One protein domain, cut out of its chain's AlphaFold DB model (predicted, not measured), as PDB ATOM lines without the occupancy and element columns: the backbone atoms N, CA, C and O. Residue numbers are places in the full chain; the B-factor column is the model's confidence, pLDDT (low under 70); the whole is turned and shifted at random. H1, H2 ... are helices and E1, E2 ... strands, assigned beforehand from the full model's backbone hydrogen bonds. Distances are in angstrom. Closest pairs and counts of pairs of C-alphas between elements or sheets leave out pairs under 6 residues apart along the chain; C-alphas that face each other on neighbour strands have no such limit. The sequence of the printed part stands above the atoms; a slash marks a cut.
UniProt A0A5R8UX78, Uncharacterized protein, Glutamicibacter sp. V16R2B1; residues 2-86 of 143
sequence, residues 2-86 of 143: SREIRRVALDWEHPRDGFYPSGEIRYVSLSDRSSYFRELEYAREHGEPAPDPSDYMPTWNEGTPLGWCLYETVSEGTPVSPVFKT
ATOM      1  N   SER A   2     138.083 174.771 107.292       88.94
ATOM      2  CA  SER A   2     139.154 175.270 106.398       88.94
ATOM      3  C   SER A   2     139.006 174.647 105.005       88.94
ATOM      4  O   SER A   2     138.356 173.603 104.879       88.94
ATOM      5  N   ARG A   3     139.537 175.295 103.968       93.75
ATOM      6  CA  ARG A   3     139.349 174.912 102.562       93.75
ATOM      7  C   ARG A   3     140.664 174.450 101.966       93.75
ATOM      8  O   ARG A   3     141.694 175.057 102.223       93.75
ATOM      9  N   GLU A   4     140.613 173.427 101.131       94.19
ATOM     10  CA  GLU A   4     141.802 172.926 100.449       94.19
ATOM     11  C   GLU A   4     141.485 172.486  99.028       94.19
ATOM     12  O   GLU A   4     140.363 172.076  98.723       94.19
ATOM     13  N   ILE A   5     142.477 172.567  98.157       95.56
ATOM     14  CA  ILE A   5     142.390 172.065  96.796       95.56
ATOM     15  C   ILE A   5     142.922 170.635  96.797       95.56
ATOM     16  O   ILE A   5     144.095 170.402  97.085       95.56
ATOM     17  N   ARG A   6     142.079 169.669  96.419       93.88
ATOM     18  CA  ARG A   6     142.512 168.287  96.177       93.88
ATOM     19  C   ARG A   6     142.574 168.005  94.682       93.88
ATOM     20  O   ARG A   6     141.698 168.407  93.913       93.88
ATOM     21  N   ARG A   7     143.613 167.269  94.281       94.75
ATOM     22  CA  ARG A   7     143.756 166.703  92.934       94.75
ATOM     23  C   ARG A   7     143.122 165.313  92.927       94.75
ATOM     24  O   ARG A   7     143.610 164.407  93.598       94.75
ATOM     25  N   VAL A   8     142.026 165.153  92.194       95.75
ATOM     26  CA  VAL A   8     141.246 163.901  92.152       95.75
ATOM     27  C   VAL A   8     141.057 163.430  90.716       95.75
ATOM     28  O   VAL A   8     141.147 164.251  89.804       95.75
ATOM     29  N   ALA A   9     140.824 162.134  90.492       97.12
ATOM     30  CA  ALA A   9     140.508 161.640  89.151       97.12
ATOM     31  C   ALA A   9     139.300 162.390  88.563       97.12
ATOM     32  O   ALA A   9     138.403 162.806  89.297       97.12
ATOM     33  N   LEU A  10     139.283 162.605  87.245       97.31
ATOM     34  CA  LEU A  10     138.214 163.380  86.593       97.31
ATOM     35  C   LEU A  10     136.818 162.766  86.767       97.31
ATOM     36  O   LEU A  10     135.831 163.494  86.775       97.31
ATOM     37  N   ASP A  11     136.751 161.448  86.894       95.12
ATOM     38  CA  ASP A  11     135.550 160.647  87.125       95.12
ATOM     39  C   ASP A  11     135.336 160.310  88.610       95.12
ATOM     40  O   ASP A  11     134.506 159.466  88.943       95.12
ATOM     41  N   TRP A  12     136.079 160.953  89.516       95.25
ATOM     42  CA  TRP A  12     135.939 160.716  90.944       95.25
ATOM     43  C   TRP A  12     134.567 161.158  91.457       95.25
ATOM     44  O   TRP A  12     134.223 162.343  91.433       95.25
ATOM     45  N   GLU A  13     133.836 160.201  92.022       93.75
ATOM     46  CA  GLU A  13     132.631 160.443  92.804       93.75
ATOM     47  C   GLU A  13     132.926 160.183  94.280       93.75
ATOM     48  O   GLU A  13     133.243 159.063  94.682       93.75
ATOM     49  N   HIS A  14     132.822 161.231  95.099       93.19
ATOM     50  CA  HIS A  14     133.047 161.098  96.530       93.19
ATOM     51  C   HIS A  14     131.961 160.207  97.165       93.19
ATOM     52  O   HIS A  14     130.774 160.428  96.888       93.19
ATOM     53  N   PRO A  15     132.317 159.228  98.022       93.56
ATOM     54  CA  PRO A  15     131.336 158.339  98.626       93.56
ATOM     55  C   PRO A  15     130.279 159.093  99.437       93.56
ATOM     56  O   PRO A  15     130.546 160.100 100.093       93.56
ATOM     57  N   ARG A  16     129.050 158.581  99.399       92.81
ATOM     58  CA  ARG A  16     127.886 159.152 100.084       92.81
ATOM     59  C   ARG A  16     127.150 158.071 100.856       92.81
ATOM     60  O   ARG A  16     127.041 156.942 100.381       92.81
ATOM     61  N   ASP A  17     126.594 158.431 102.002       91.69
ATOM     62  CA  ASP A  17     125.910 157.502 102.910       91.69
ATOM     63  C   ASP A  17     124.494 157.980 103.289       91.69
ATOM     64  O   ASP A  17     123.896 157.530 104.271       91.69
ATOM     65  N   GLY A  18     123.930 158.890 102.492       92.31
ATOM     66  CA  GLY A  18     122.532 159.297 102.574       92.31
ATOM     67  C   GLY A  18     122.336 160.792 102.368       92.31
ATOM     68  O   GLY A  18     123.022 161.426 101.567       92.31
ATOM     69  N   PHE A  19     121.363 161.336 103.095       93.81
ATOM     70  CA  PHE A  19     120.993 162.744 103.068       93.81
ATOM     71  C   PHE A  19     120.811 163.263 104.497       93.81
ATOM     72  O   PHE A  19     120.373 162.525 105.385       93.81
ATOM     73  N   TYR A  20     121.126 164.535 104.720       88.00
ATOM     74  CA  TYR A  20     120.747 165.249 105.936       88.00
ATOM     75  C   TYR A  20     119.227 165.492 105.976       88.00
ATOM     76  O   TYR A  20     118.573 165.459 104.931       88.00
ATOM     77  N   PRO A  21     118.638 165.809 107.148       93.44
ATOM     78  CA  PRO A  21     117.226 166.198 107.237       93.44
ATOM     79  C   PRO A  21     116.847 167.401 106.357       93.44
ATOM     80  O   PRO A  21     115.685 167.540 105.987       93.44
ATOM     81  N   SER A  22     117.821 168.249 106.002       92.75
ATOM     82  CA  SER A  22     117.672 169.355 105.046       92.75
ATOM     83  C   SER A  22     117.453 168.895 103.596       92.75
ATOM     84  O   SER A  22     117.049 169.701 102.763       92.75
ATOM     85  N   GLY A  23     117.710 167.621 103.285       92.44
ATOM     86  CA  GLY A  23     117.723 167.074 101.927       92.44
ATOM     87  C   GLY A  23     119.080 167.185 101.223       92.44
ATOM     88  O   GLY A  23     119.218 166.718 100.094       92.44
ATOM     89  N   GLU A  24     120.088 167.771 101.870       88.75
ATOM     90  CA  GLU A  24     121.452 167.852 101.338       88.75
ATOM     91  C   GLU A  24     122.138 166.482 101.367       88.75
ATOM     92  O   GLU A  24     121.885 165.671 102.258       88.75
ATOM     93  N   ILE A  25     123.018 166.221 100.397       90.12
ATOM     94  CA  ILE A  25     123.795 164.975 100.340       90.12
ATOM     95  C   ILE A  25     124.689 164.879 101.577       90.12
ATOM     96  O   ILE A  25     125.373 165.839 101.933       90.12
ATOM     97  N   ARG A  26     124.715 163.695 102.193       90.31
ATOM     98  CA  ARG A  26     125.672 163.354 103.240       90.31
ATOM     99  C   ARG A  26     126.833 162.583 102.619       90.31
ATOM    100  O   ARG A  26     126.651 161.473 102.114       90.31
ATOM    101  N   TYR A  27     127.997 163.222 102.596       91.56
ATOM    102  CA  TYR A  27     129.242 162.608 102.148       91.56
ATOM    103  C   TYR A  27     129.884 161.824 103.290       91.56
ATOM    104  O   TYR A  27     129.780 162.219 104.453       91.56
ATOM    105  N   VAL A  28     130.546 160.723 102.946       90.94
ATOM    106  CA  VAL A  28     131.402 159.985 103.880       90.94
ATOM    107  C   VAL A  28     132.650 160.824 104.126       90.94
ATOM    108  O   VAL A  28     133.262 161.289 103.175       90.94
ATOM    109  N   SER A  29     133.032 161.029 105.383       88.94
ATOM    110  CA  SER A  29     134.293 161.706 105.686       88.94
ATOM    111  C   SER A  29     135.466 160.805 105.305       88.94
ATOM    112  O   SER A  29     135.527 159.669 105.766       88.94
ATOM    113  N   LEU A  30     136.388 161.318 104.491       89.62
ATOM    114  CA  LEU A  30     137.607 160.624 104.088       89.62
ATOM    115  C   LEU A  30     138.835 161.418 104.529       89.62
ATOM    116  O   LEU A  30     139.109 162.520 104.019       89.62
ATOM    117  N   SER A  31     139.614 160.814 105.422       88.19
ATOM    118  CA  SER A  31     140.914 161.338 105.827       88.19
ATOM    119  C   SER A  31     141.888 161.352 104.643       88.19
ATOM    120  O   SER A  31     141.713 160.658 103.636       88.19
ATOM    121  N   ASP A  32     142.937 162.168 104.728       87.62
ATOM    122  CA  ASP A  32     143.953 162.197 103.677       87.62
ATOM    123  C   ASP A  32     144.677 160.845 103.542       87.62
ATOM    124  O   ASP A  32     144.891 160.122 104.520       87.62
ATOM    125  N   ARG A  33     145.109 160.509 102.321       90.19
ATOM    126  CA  ARG A  33     145.780 159.233 102.051       90.19
ATOM    127  C   ARG A  33     147.105 159.084 102.805       90.19
ATOM    128  O   ARG A  33     147.502 157.960 103.103       90.19
ATOM    129  N   SER A  34     147.796 160.175 103.133       89.88
ATOM    130  CA  SER A  34     149.020 160.109 103.940       89.88
ATOM    131  C   SER A  34     148.757 159.601 105.362       89.88
ATOM    132  O   SER A  34     149.587 158.861 105.896       89.88
ATOM    133  N   SER A  35     147.584 159.898 105.939       91.25
ATOM    134  CA  SER A  35     147.170 159.364 107.243       91.25
ATOM    135  C   SER A  35     147.044 157.843 107.208       91.25
ATOM    136  O   SER A  35     147.556 157.188 108.112       91.25
ATOM    137  N   TYR A  36     146.491 157.275 106.127       93.88
ATOM    138  CA  TYR A  36     146.418 155.819 105.945       93.88
ATOM    139  C   TYR A  36     147.797 155.166 106.032       93.88
ATOM    140  O   TYR A  36     147.968 154.169 106.724       93.88
ATOM    141  N   PHE A  37     148.795 155.717 105.334       94.81
ATOM    142  CA  PHE A  37     150.135 155.130 105.328       94.81
ATOM    143  C   PHE A  37     150.812 155.223 106.696       94.81
ATOM    144  O   PHE A  37     151.410 154.240 107.130       94.81
ATOM    145  N   ARG A  38     150.659 156.356 107.392       95.12
ATOM    146  CA  ARG A  38     151.166 156.535 108.760       95.12
ATOM    147  C   ARG A  38     150.524 155.547 109.734       95.12
ATOM    148  O   ARG A  38     151.215 154.939 110.543       95.12
ATOM    149  N   GLU A  39     149.209 155.384 109.661       95.88
ATOM    150  CA  GLU A  39     148.463 154.497 110.560       95.88
ATOM    151  C   GLU A  39     148.706 153.021 110.235       95.88
ATOM    152  O   GLU A  39     148.843 152.205 111.142       95.88
ATOM    153  N   LEU A  40     148.865 152.677 108.955       96.75
ATOM    154  CA  LEU A  40     149.264 151.337 108.531       96.75
ATOM    155  C   LEU A  40     150.664 150.968 109.039       96.75
ATOM    156  O   LEU A  40     150.882 149.825 109.441       96.75
ATOM    157  N   GLU A  41     151.615 151.902 108.995       97.31
ATOM    158  CA  GLU A  41     152.962 151.706 109.540       97.31
ATOM    159  C   GLU A  41     152.913 151.508 111.057       97.31
ATOM    160  O   GLU A  41     153.392 150.488 111.554       97.31
ATOM    161  N   TYR A  42     152.223 152.400 111.771       96.56
ATOM    162  CA  TYR A  42     152.028 152.292 113.215       96.56
ATOM    163  C   TYR A  42     151.406 150.943 113.619       96.56
ATOM    164  O   TYR A  42     151.929 150.260 114.503       96.56
ATOM    165  N   ALA A  43     150.343 150.513 112.929       97.31
ATOM    166  CA  ALA A  43     149.670 149.249 113.210       97.31
ATOM    167  C   ALA A  43     150.596 148.036 113.021       97.31
ATOM    168  O   ALA A  43     150.580 147.107 113.829       97.31
ATOM    169  N   ARG A  44     151.458 148.059 111.994       97.19
ATOM    170  CA  ARG A  44     152.458 147.003 111.758       97.19
ATOM    171  C   ARG A  44     153.499 146.929 112.867       97.19
ATOM    172  O   ARG A  44     153.868 145.826 113.262       97.19
ATOM    173  N   GLU A  45     153.969 148.073 113.353       98.06
ATOM    174  CA  GLU A  45     154.970 148.141 114.422       98.06
ATOM    175  C   GLU A  45     154.418 147.674 115.775       98.06
ATOM    176  O   GLU A  45     155.140 147.048 116.552       98.06
ATOM    177  N   HIS A  46     153.136 147.939 116.041       97.69
ATOM    178  CA  HIS A  46     152.510 147.702 117.346       97.69
ATOM    179  C   HIS A  46     151.611 146.455 117.382       97.69
ATOM    180  O   HIS A  46     151.076 146.112 118.436       97.69
ATOM    181  N   GLY A  47     151.467 145.742 116.260       96.62
ATOM    182  CA  GLY A  47     150.609 144.558 116.160       96.62
ATOM    183  C   GLY A  47     149.113 144.878 116.261       96.62
ATOM    184  O   GLY A  47     148.339 144.035 116.715       96.62
ATOM    185  N   GLU A  48     148.712 146.085 115.863       96.19
ATOM    186  CA  GLU A  48     147.311 146.507 115.817       96.19
ATOM    187  C   GLU A  48     146.652 146.109 114.482       96.19
ATOM    188  O   GLU A  48     147.342 145.821 113.495       96.19
ATOM    189  N   PRO A  49     145.309 146.063 114.413       97.06
ATOM    190  CA  PRO A  49     144.606 145.876 113.151       97.06
ATOM    191  C   PRO A  49     144.979 146.962 112.135       97.06
ATOM    192  O   PRO A  49     145.070 148.139 112.475       97.06
ATOM    193  N   ALA A  50     145.165 146.569 110.874       96.31
ATOM    194  CA  ALA A  50     145.382 147.535 109.804       96.31
ATOM    195  C   ALA A  50     144.145 148.446 109.645       96.31
ATOM    196  O   ALA A  50     143.023 147.933 109.724       96.31
ATOM    197  N   PRO A  51     144.330 149.754 109.382       96.12
ATOM    198  CA  PRO A  51     143.213 150.654 109.112       96.12
ATOM    199  C   PRO A  51     142.469 150.235 107.837       96.12
ATOM    200  O   PRO A  51     143.081 149.690 106.908       96.12
ATOM    201  N   ASP A  52     141.163 150.505 107.770       94.69
ATOM    202  CA  ASP A  52     140.367 150.235 106.571       94.69
ATOM    203  C   ASP A  52     140.699 151.269 105.481       94.69
ATOM    204  O   ASP A  52     140.496 152.467 105.685       94.69
ATOM    205  N   PRO A  53     141.208 150.863 104.301       93.75
ATOM    206  CA  PRO A  53     141.489 151.797 103.219       93.75
ATOM    207  C   PRO A  53     140.288 152.642 102.772       93.75
ATOM    208  O   PRO A  53     140.528 153.685 102.162       93.75
ATOM    209  N   SER A  54     139.043 152.209 103.016       92.31
ATOM    210  CA  SER A  54     137.847 152.962 102.614       92.31
ATOM    211  C   SER A  54     137.592 154.226 103.431       92.31
ATOM    212  O   SER A  54     136.815 155.059 102.979       92.31
ATOM    213  N   ASP A  55     138.253 154.387 104.580       91.75
ATOM    214  CA  ASP A  55     138.116 155.568 105.446       91.75
ATOM    215  C   ASP A  55     139.029 156.734 105.008       91.75
ATOM    216  O   ASP A  55     139.068 157.797 105.629       91.75
ATOM    217  N   TYR A  56     139.765 156.559 103.905       92.38
ATOM    218  CA  TYR A  56     140.744 157.522 103.407       92.38
ATOM    219  C   TYR A  56     140.540 157.801 101.919       92.38
ATOM    220  O   TYR A  56     140.040 156.970 101.159       92.38
ATOM    221  N   MET A  57     140.999 158.969 101.470       92.56
ATOM    222  CA  MET A  57     141.077 159.290 100.044       92.56
ATOM    223  C   MET A  57     141.887 158.221  99.302       92.56
ATOM    224  O   MET A  57     142.911 157.780  99.825       92.56
ATOM    225  N   PRO A  58     141.496 157.814  98.083       92.94
ATOM    226  CA  PRO A  58     142.246 156.822  97.326       92.94
ATOM    227  C   PRO A  58     143.553 157.395  96.770       92.94
ATOM    228  O   PRO A  58     143.721 158.602  96.592       92.94
ATOM    229  N   THR A  59     144.477 156.501  96.424       92.25
ATOM    230  CA  THR A  59     145.564 156.815  95.491       92.25
ATOM    231  C   THR A  59     145.082 156.658  94.060       92.25
ATOM    232  O   THR A  59     144.392 155.690  93.738       92.25
ATOM    233  N   TRP A  60     145.522 157.550  93.183       93.81
ATOM    234  CA  TRP A  60     145.305 157.419  91.746       93.81
ATOM    235  C   TRP A  60     146.440 156.624  91.111       93.81
ATOM    236  O   TRP A  60     147.591 156.734  91.537       93.81
ATOM    237  N   ASN A  61     146.122 155.836  90.086       93.94
ATOM    238  CA  ASN A  61     147.146 155.145  89.311       93.94
ATOM    239  C   ASN A  61     148.014 156.161  88.558       93.94
ATOM    240  O   ASN A  61     147.567 157.256  88.200       93.94
ATOM    241  N   GLU A  62     149.261 155.786  88.281       94.12
ATOM    242  CA  GLU A  62     150.131 156.598  87.436       94.12
ATOM    243  C   GLU A  62     149.482 156.816  86.060       94.12
ATOM    244  O   GLU A  62     148.940 155.893  85.450       94.12
ATOM    245  N   GLY A  63     149.495 158.062  85.583       94.25
ATOM    246  CA  GLY A  63     148.859 158.448  84.322       94.25
ATOM    247  C   GLY A  63     147.353 158.723  84.404       94.25
ATOM    248  O   GLY A  63     146.787 159.171  83.406       94.25
ATOM    249  N   THR A  64     146.693 158.526  85.554       96.44
ATOM    250  CA  THR A  64     145.300 158.959  85.741       96.44
ATOM    251  C   THR A  64     145.202 160.485  85.598       96.44
ATOM    252  O   THR A  64     145.868 161.211  86.342       96.44
ATOM    253  N   PRO A  65     144.373 161.013  84.676       96.62
ATOM    254  CA  PRO A  65     144.149 162.448  84.571       96.62
ATOM    255  C   PRO A  65     143.496 162.990  85.844       96.62
ATOM    256  O   PRO A  65     142.454 162.490  86.271       96.62
ATOM    257  N   LEU A  66     144.093 164.032  86.423       97.31
ATOM    258  CA  LEU A  66     143.599 164.660  87.646       97.31
ATOM    259  C   LEU A  66     142.943 166.010  87.356       97.31
ATOM    260  O   LEU A  66     143.471 166.822  86.591       97.31
ATOM    261  N   GLY A  67     141.820 166.258  88.017       97.62
ATOM    262  CA  GLY A  67     141.120 167.533  88.053       97.62
ATOM    263  C   GLY A  67     141.294 168.279  89.374       97.62
ATOM    264  O   GLY A  67     141.898 167.786  90.328       97.62
ATOM    265  N   TRP A  68     140.774 169.502  89.396       98.19
ATOM    266  CA  TRP A  68     140.764 170.426  90.525       98.19
ATOM    267  C   TRP A  68     139.438 170.301  91.266       98.19
ATOM    268  O   TRP A  68     138.381 170.365  90.641       98.19
ATOM    269  N   CYS A  69     139.473 170.142  92.584       96.81
ATOM    270  CA  CYS A  69     138.265 170.118  93.396       96.81
ATOM    271  C   CYS A  69     138.516 170.818  94.732       96.81
ATOM    272  O   CYS A  69     139.536 170.581  95.385       96.81
ATOM    273  N   LEU A  70     137.586 171.684  95.133       95.69
ATOM    274  CA  LEU A  70     137.600 172.330  96.436       95.69
ATOM    275  C   LEU A  70     137.002 171.383  97.474       95.69
ATOM    276  O   LEU A  70     135.889 170.891  97.305       95.69
ATOM    277  N   TYR A  71     137.723 171.188  98.567       93.62
ATOM    278  CA  TYR A  71     137.328 170.357  99.692       93.62
ATOM    279  C   TYR A  71     137.235 171.164 100.977       93.62
ATOM    280  O   TYR A  71     137.827 172.241 101.132       93.62
ATOM    281  N   GLU A  72     136.481 170.611 101.917       88.94
ATOM    282  CA  GLU A  72     136.504 171.025 103.301       88.94
ATOM    283  C   GLU A  72     137.254 170.035 104.195       88.94
ATOM    284  O   GLU A  72     137.124 168.820 104.077       88.94
ATOM    285  N   THR A  73     138.023 170.591 105.125       77.19
ATOM    286  CA  THR A  73     138.915 169.849 106.031       77.19
ATOM    287  C   THR A  73     138.304 169.501 107.388       77.19
ATOM    288  O   THR A  73     138.760 168.559 108.015       77.19
ATOM    289  N   VAL A  74     137.317 170.259 107.892       60.00
ATOM    290  CA  VAL A  74     136.829 170.092 109.282       60.00
ATOM    291  C   VAL A  74     135.763 168.998 109.389       60.00
ATOM    292  O   VAL A  74     135.655 168.353 110.426       60.00
ATOM    293  N   SER A  75     135.052 168.723 108.298       59.66
ATOM    294  CA  SER A  75     134.398 167.440 108.035       59.66
ATOM    295  C   SER A  75     135.238 166.670 107.016       59.66
ATOM    296  O   SER A  75     134.825 166.548 105.860       59.66
ATOM    297  N   GLU A  76     136.458 166.292 107.434       61.88
ATOM    298  CA  GLU A  76     137.532 165.707 106.613       61.88
ATOM    299  C   GLU A  76     137.009 165.070 105.325       61.88
ATOM    300  O   GLU A  76     136.354 164.033 105.351       61.88
ATOM    301  N   GLY A  77     137.261 165.715 104.186       66.06
ATOM    302  CA  GLY A  77     136.964 165.108 102.895       66.06
ATOM    303  C   GLY A  77     135.603 165.445 102.296       66.06
ATOM    304  O   GLY A  77     135.276 164.878 101.268       66.06
ATOM    305  N   THR A  78     134.826 166.395 102.813       85.69
ATOM    306  CA  THR A  78     133.599 166.801 102.099       85.69
ATOM    307  C   THR A  78     133.934 167.624 100.840       85.69
ATOM    308  O   THR A  78     134.534 168.699 100.973       85.69
ATOM    309  N   PRO A  79     133.552 167.187  99.622       92.50
ATOM    310  CA  PRO A  79     133.720 167.996  98.420       92.50
ATOM    311  C   PRO A  79     132.758 169.191  98.438       92.50
ATOM    312  O   PRO A  79     131.572 169.069  98.738       92.50
ATOM    313  N   VAL A  80     133.281 170.363  98.090       92.88
ATOM    314  CA  VAL A  80     132.546 171.638  98.020       92.88
ATOM    315  C   VAL A  80     132.197 171.982  96.575       92.88
ATOM    316  O   VAL A  80     131.198 172.649  96.314       92.88
ATOM    317  N   SER A  81     133.027 171.542  95.631       94.88
ATOM    318  CA  SER A  81     132.853 171.801  94.207       94.88
ATOM    319  C   SER A  81     132.782 170.504  93.395       94.88
ATOM    320  O   SER A  81     133.214 169.451  93.866       94.88
ATOM    321  N   PRO A  82     132.309 170.568  92.139       95.88
ATOM    322  CA  PRO A  82     132.603 169.545  91.140       95.88
ATOM    323  C   PRO A  82     134.113 169.385  90.905       95.88
ATOM    324  O   PRO A  82     134.920 170.214  91.342       95.88
ATOM    325  N   VAL A  83     134.483 168.338  90.165       97.81
ATOM    326  CA  VAL A  83     135.843 168.156  89.646       97.81
ATOM    327  C   VAL A  83     135.983 168.915  88.326       97.81
ATOM    328  O   VAL A  83     135.280 168.627  87.359       97.81
ATOM    329  N   PHE A  84     136.900 169.877  88.274       98.31
ATOM    330  CA  PHE A  84     137.189 170.662  87.073       98.31
ATOM    331  C   PHE A  84     138.416 170.119  86.359       98.31
ATOM    332  O   PHE A  84     139.438 169.823  86.981       98.31
ATOM    333  N   LYS A  85     138.345 170.007  85.035       98.12
ATOM    334  CA  LYS A  85     139.427 169.417  84.249       98.12
ATOM    335  C   LYS A  85     140.634 170.342  84.173       98.12
ATOM    336  O   LYS A  85     141.773 169.873  84.180       98.12
ATOM    337  N   THR A  86     140.390 171.644  84.092       98.19
ATOM    338  CA  THR A  86     141.439 172.652  83.932       98.19
ATOM    339  C   THR A  86     141.485 173.614  85.111       98.19
ATOM    340  O   THR A  86     140.499 173.808  85.819       98.19
TER     341      THR A  86
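This is residues 2 to 86 of the 143 residues of an uncharacterized protein of Glutamicibacter sp. V16R2B1 (UniProt A0A5R8UX78). What does the shape look like? Three arms spread from a middle of loops: the long antiparallel pair E1 and E4, the small hairpin E2 and E3, and the helix H1. The unnamed stretch of residues 47 to 65 folds back beside H1 and goes on to E4. What is it built of? The printed part has 85 residues with one named helix and four named strands, in the order E1, E2, E3, H1, E4; the class is mixed, helices and strands, with under half of the residues in named elements. How spread out is it? It is only just loose, close to compact, with a radius of gyration of the C-alphas of 14.5 A and spans of 41 by 38 by 22 A.

What pairs with E1, residues 3 to 9? Its antiparallel neighbour is E4, residues 66 to 72, at 148 degrees between directions; N 6 and O 69 are within hydrogen-bond range at 2.9 A. Residues 71 to 72 of E4 also pair, antiparallel, with residues 78 to 79. What do E2, residues 16 to 19, and E3, residues 25 to 27, form? They are an antiparallel hairpin at 147 degrees, with N 26 and O 18 at 2.9 A; E2 is apart from E1 and E4. And H1, residues 33 to 46? Every O i to N i+4 pair in it is within hydrogen-bond range, and H1 is apart from E1 and E2.

Where does E1 begin? C-alpha 3 is at (139.349, 174.912, 102.562), and E1 is 18.9 A long. How long are the others? E2 measures 8.3 A, E3 6.2 A, H1 20.3 A and E4 18.3 A, ending with C-alpha 72 at (136.504, 171.025, 103.301).

How large is it? The two C-alphas farthest apart, those of Ser 22 and Glu 45, are 43.9 A apart. Is it unbroken and confident? The printed part has no cut, the link from H1 to E4 is long, and residues 74 to 77 have pLDDT under 70.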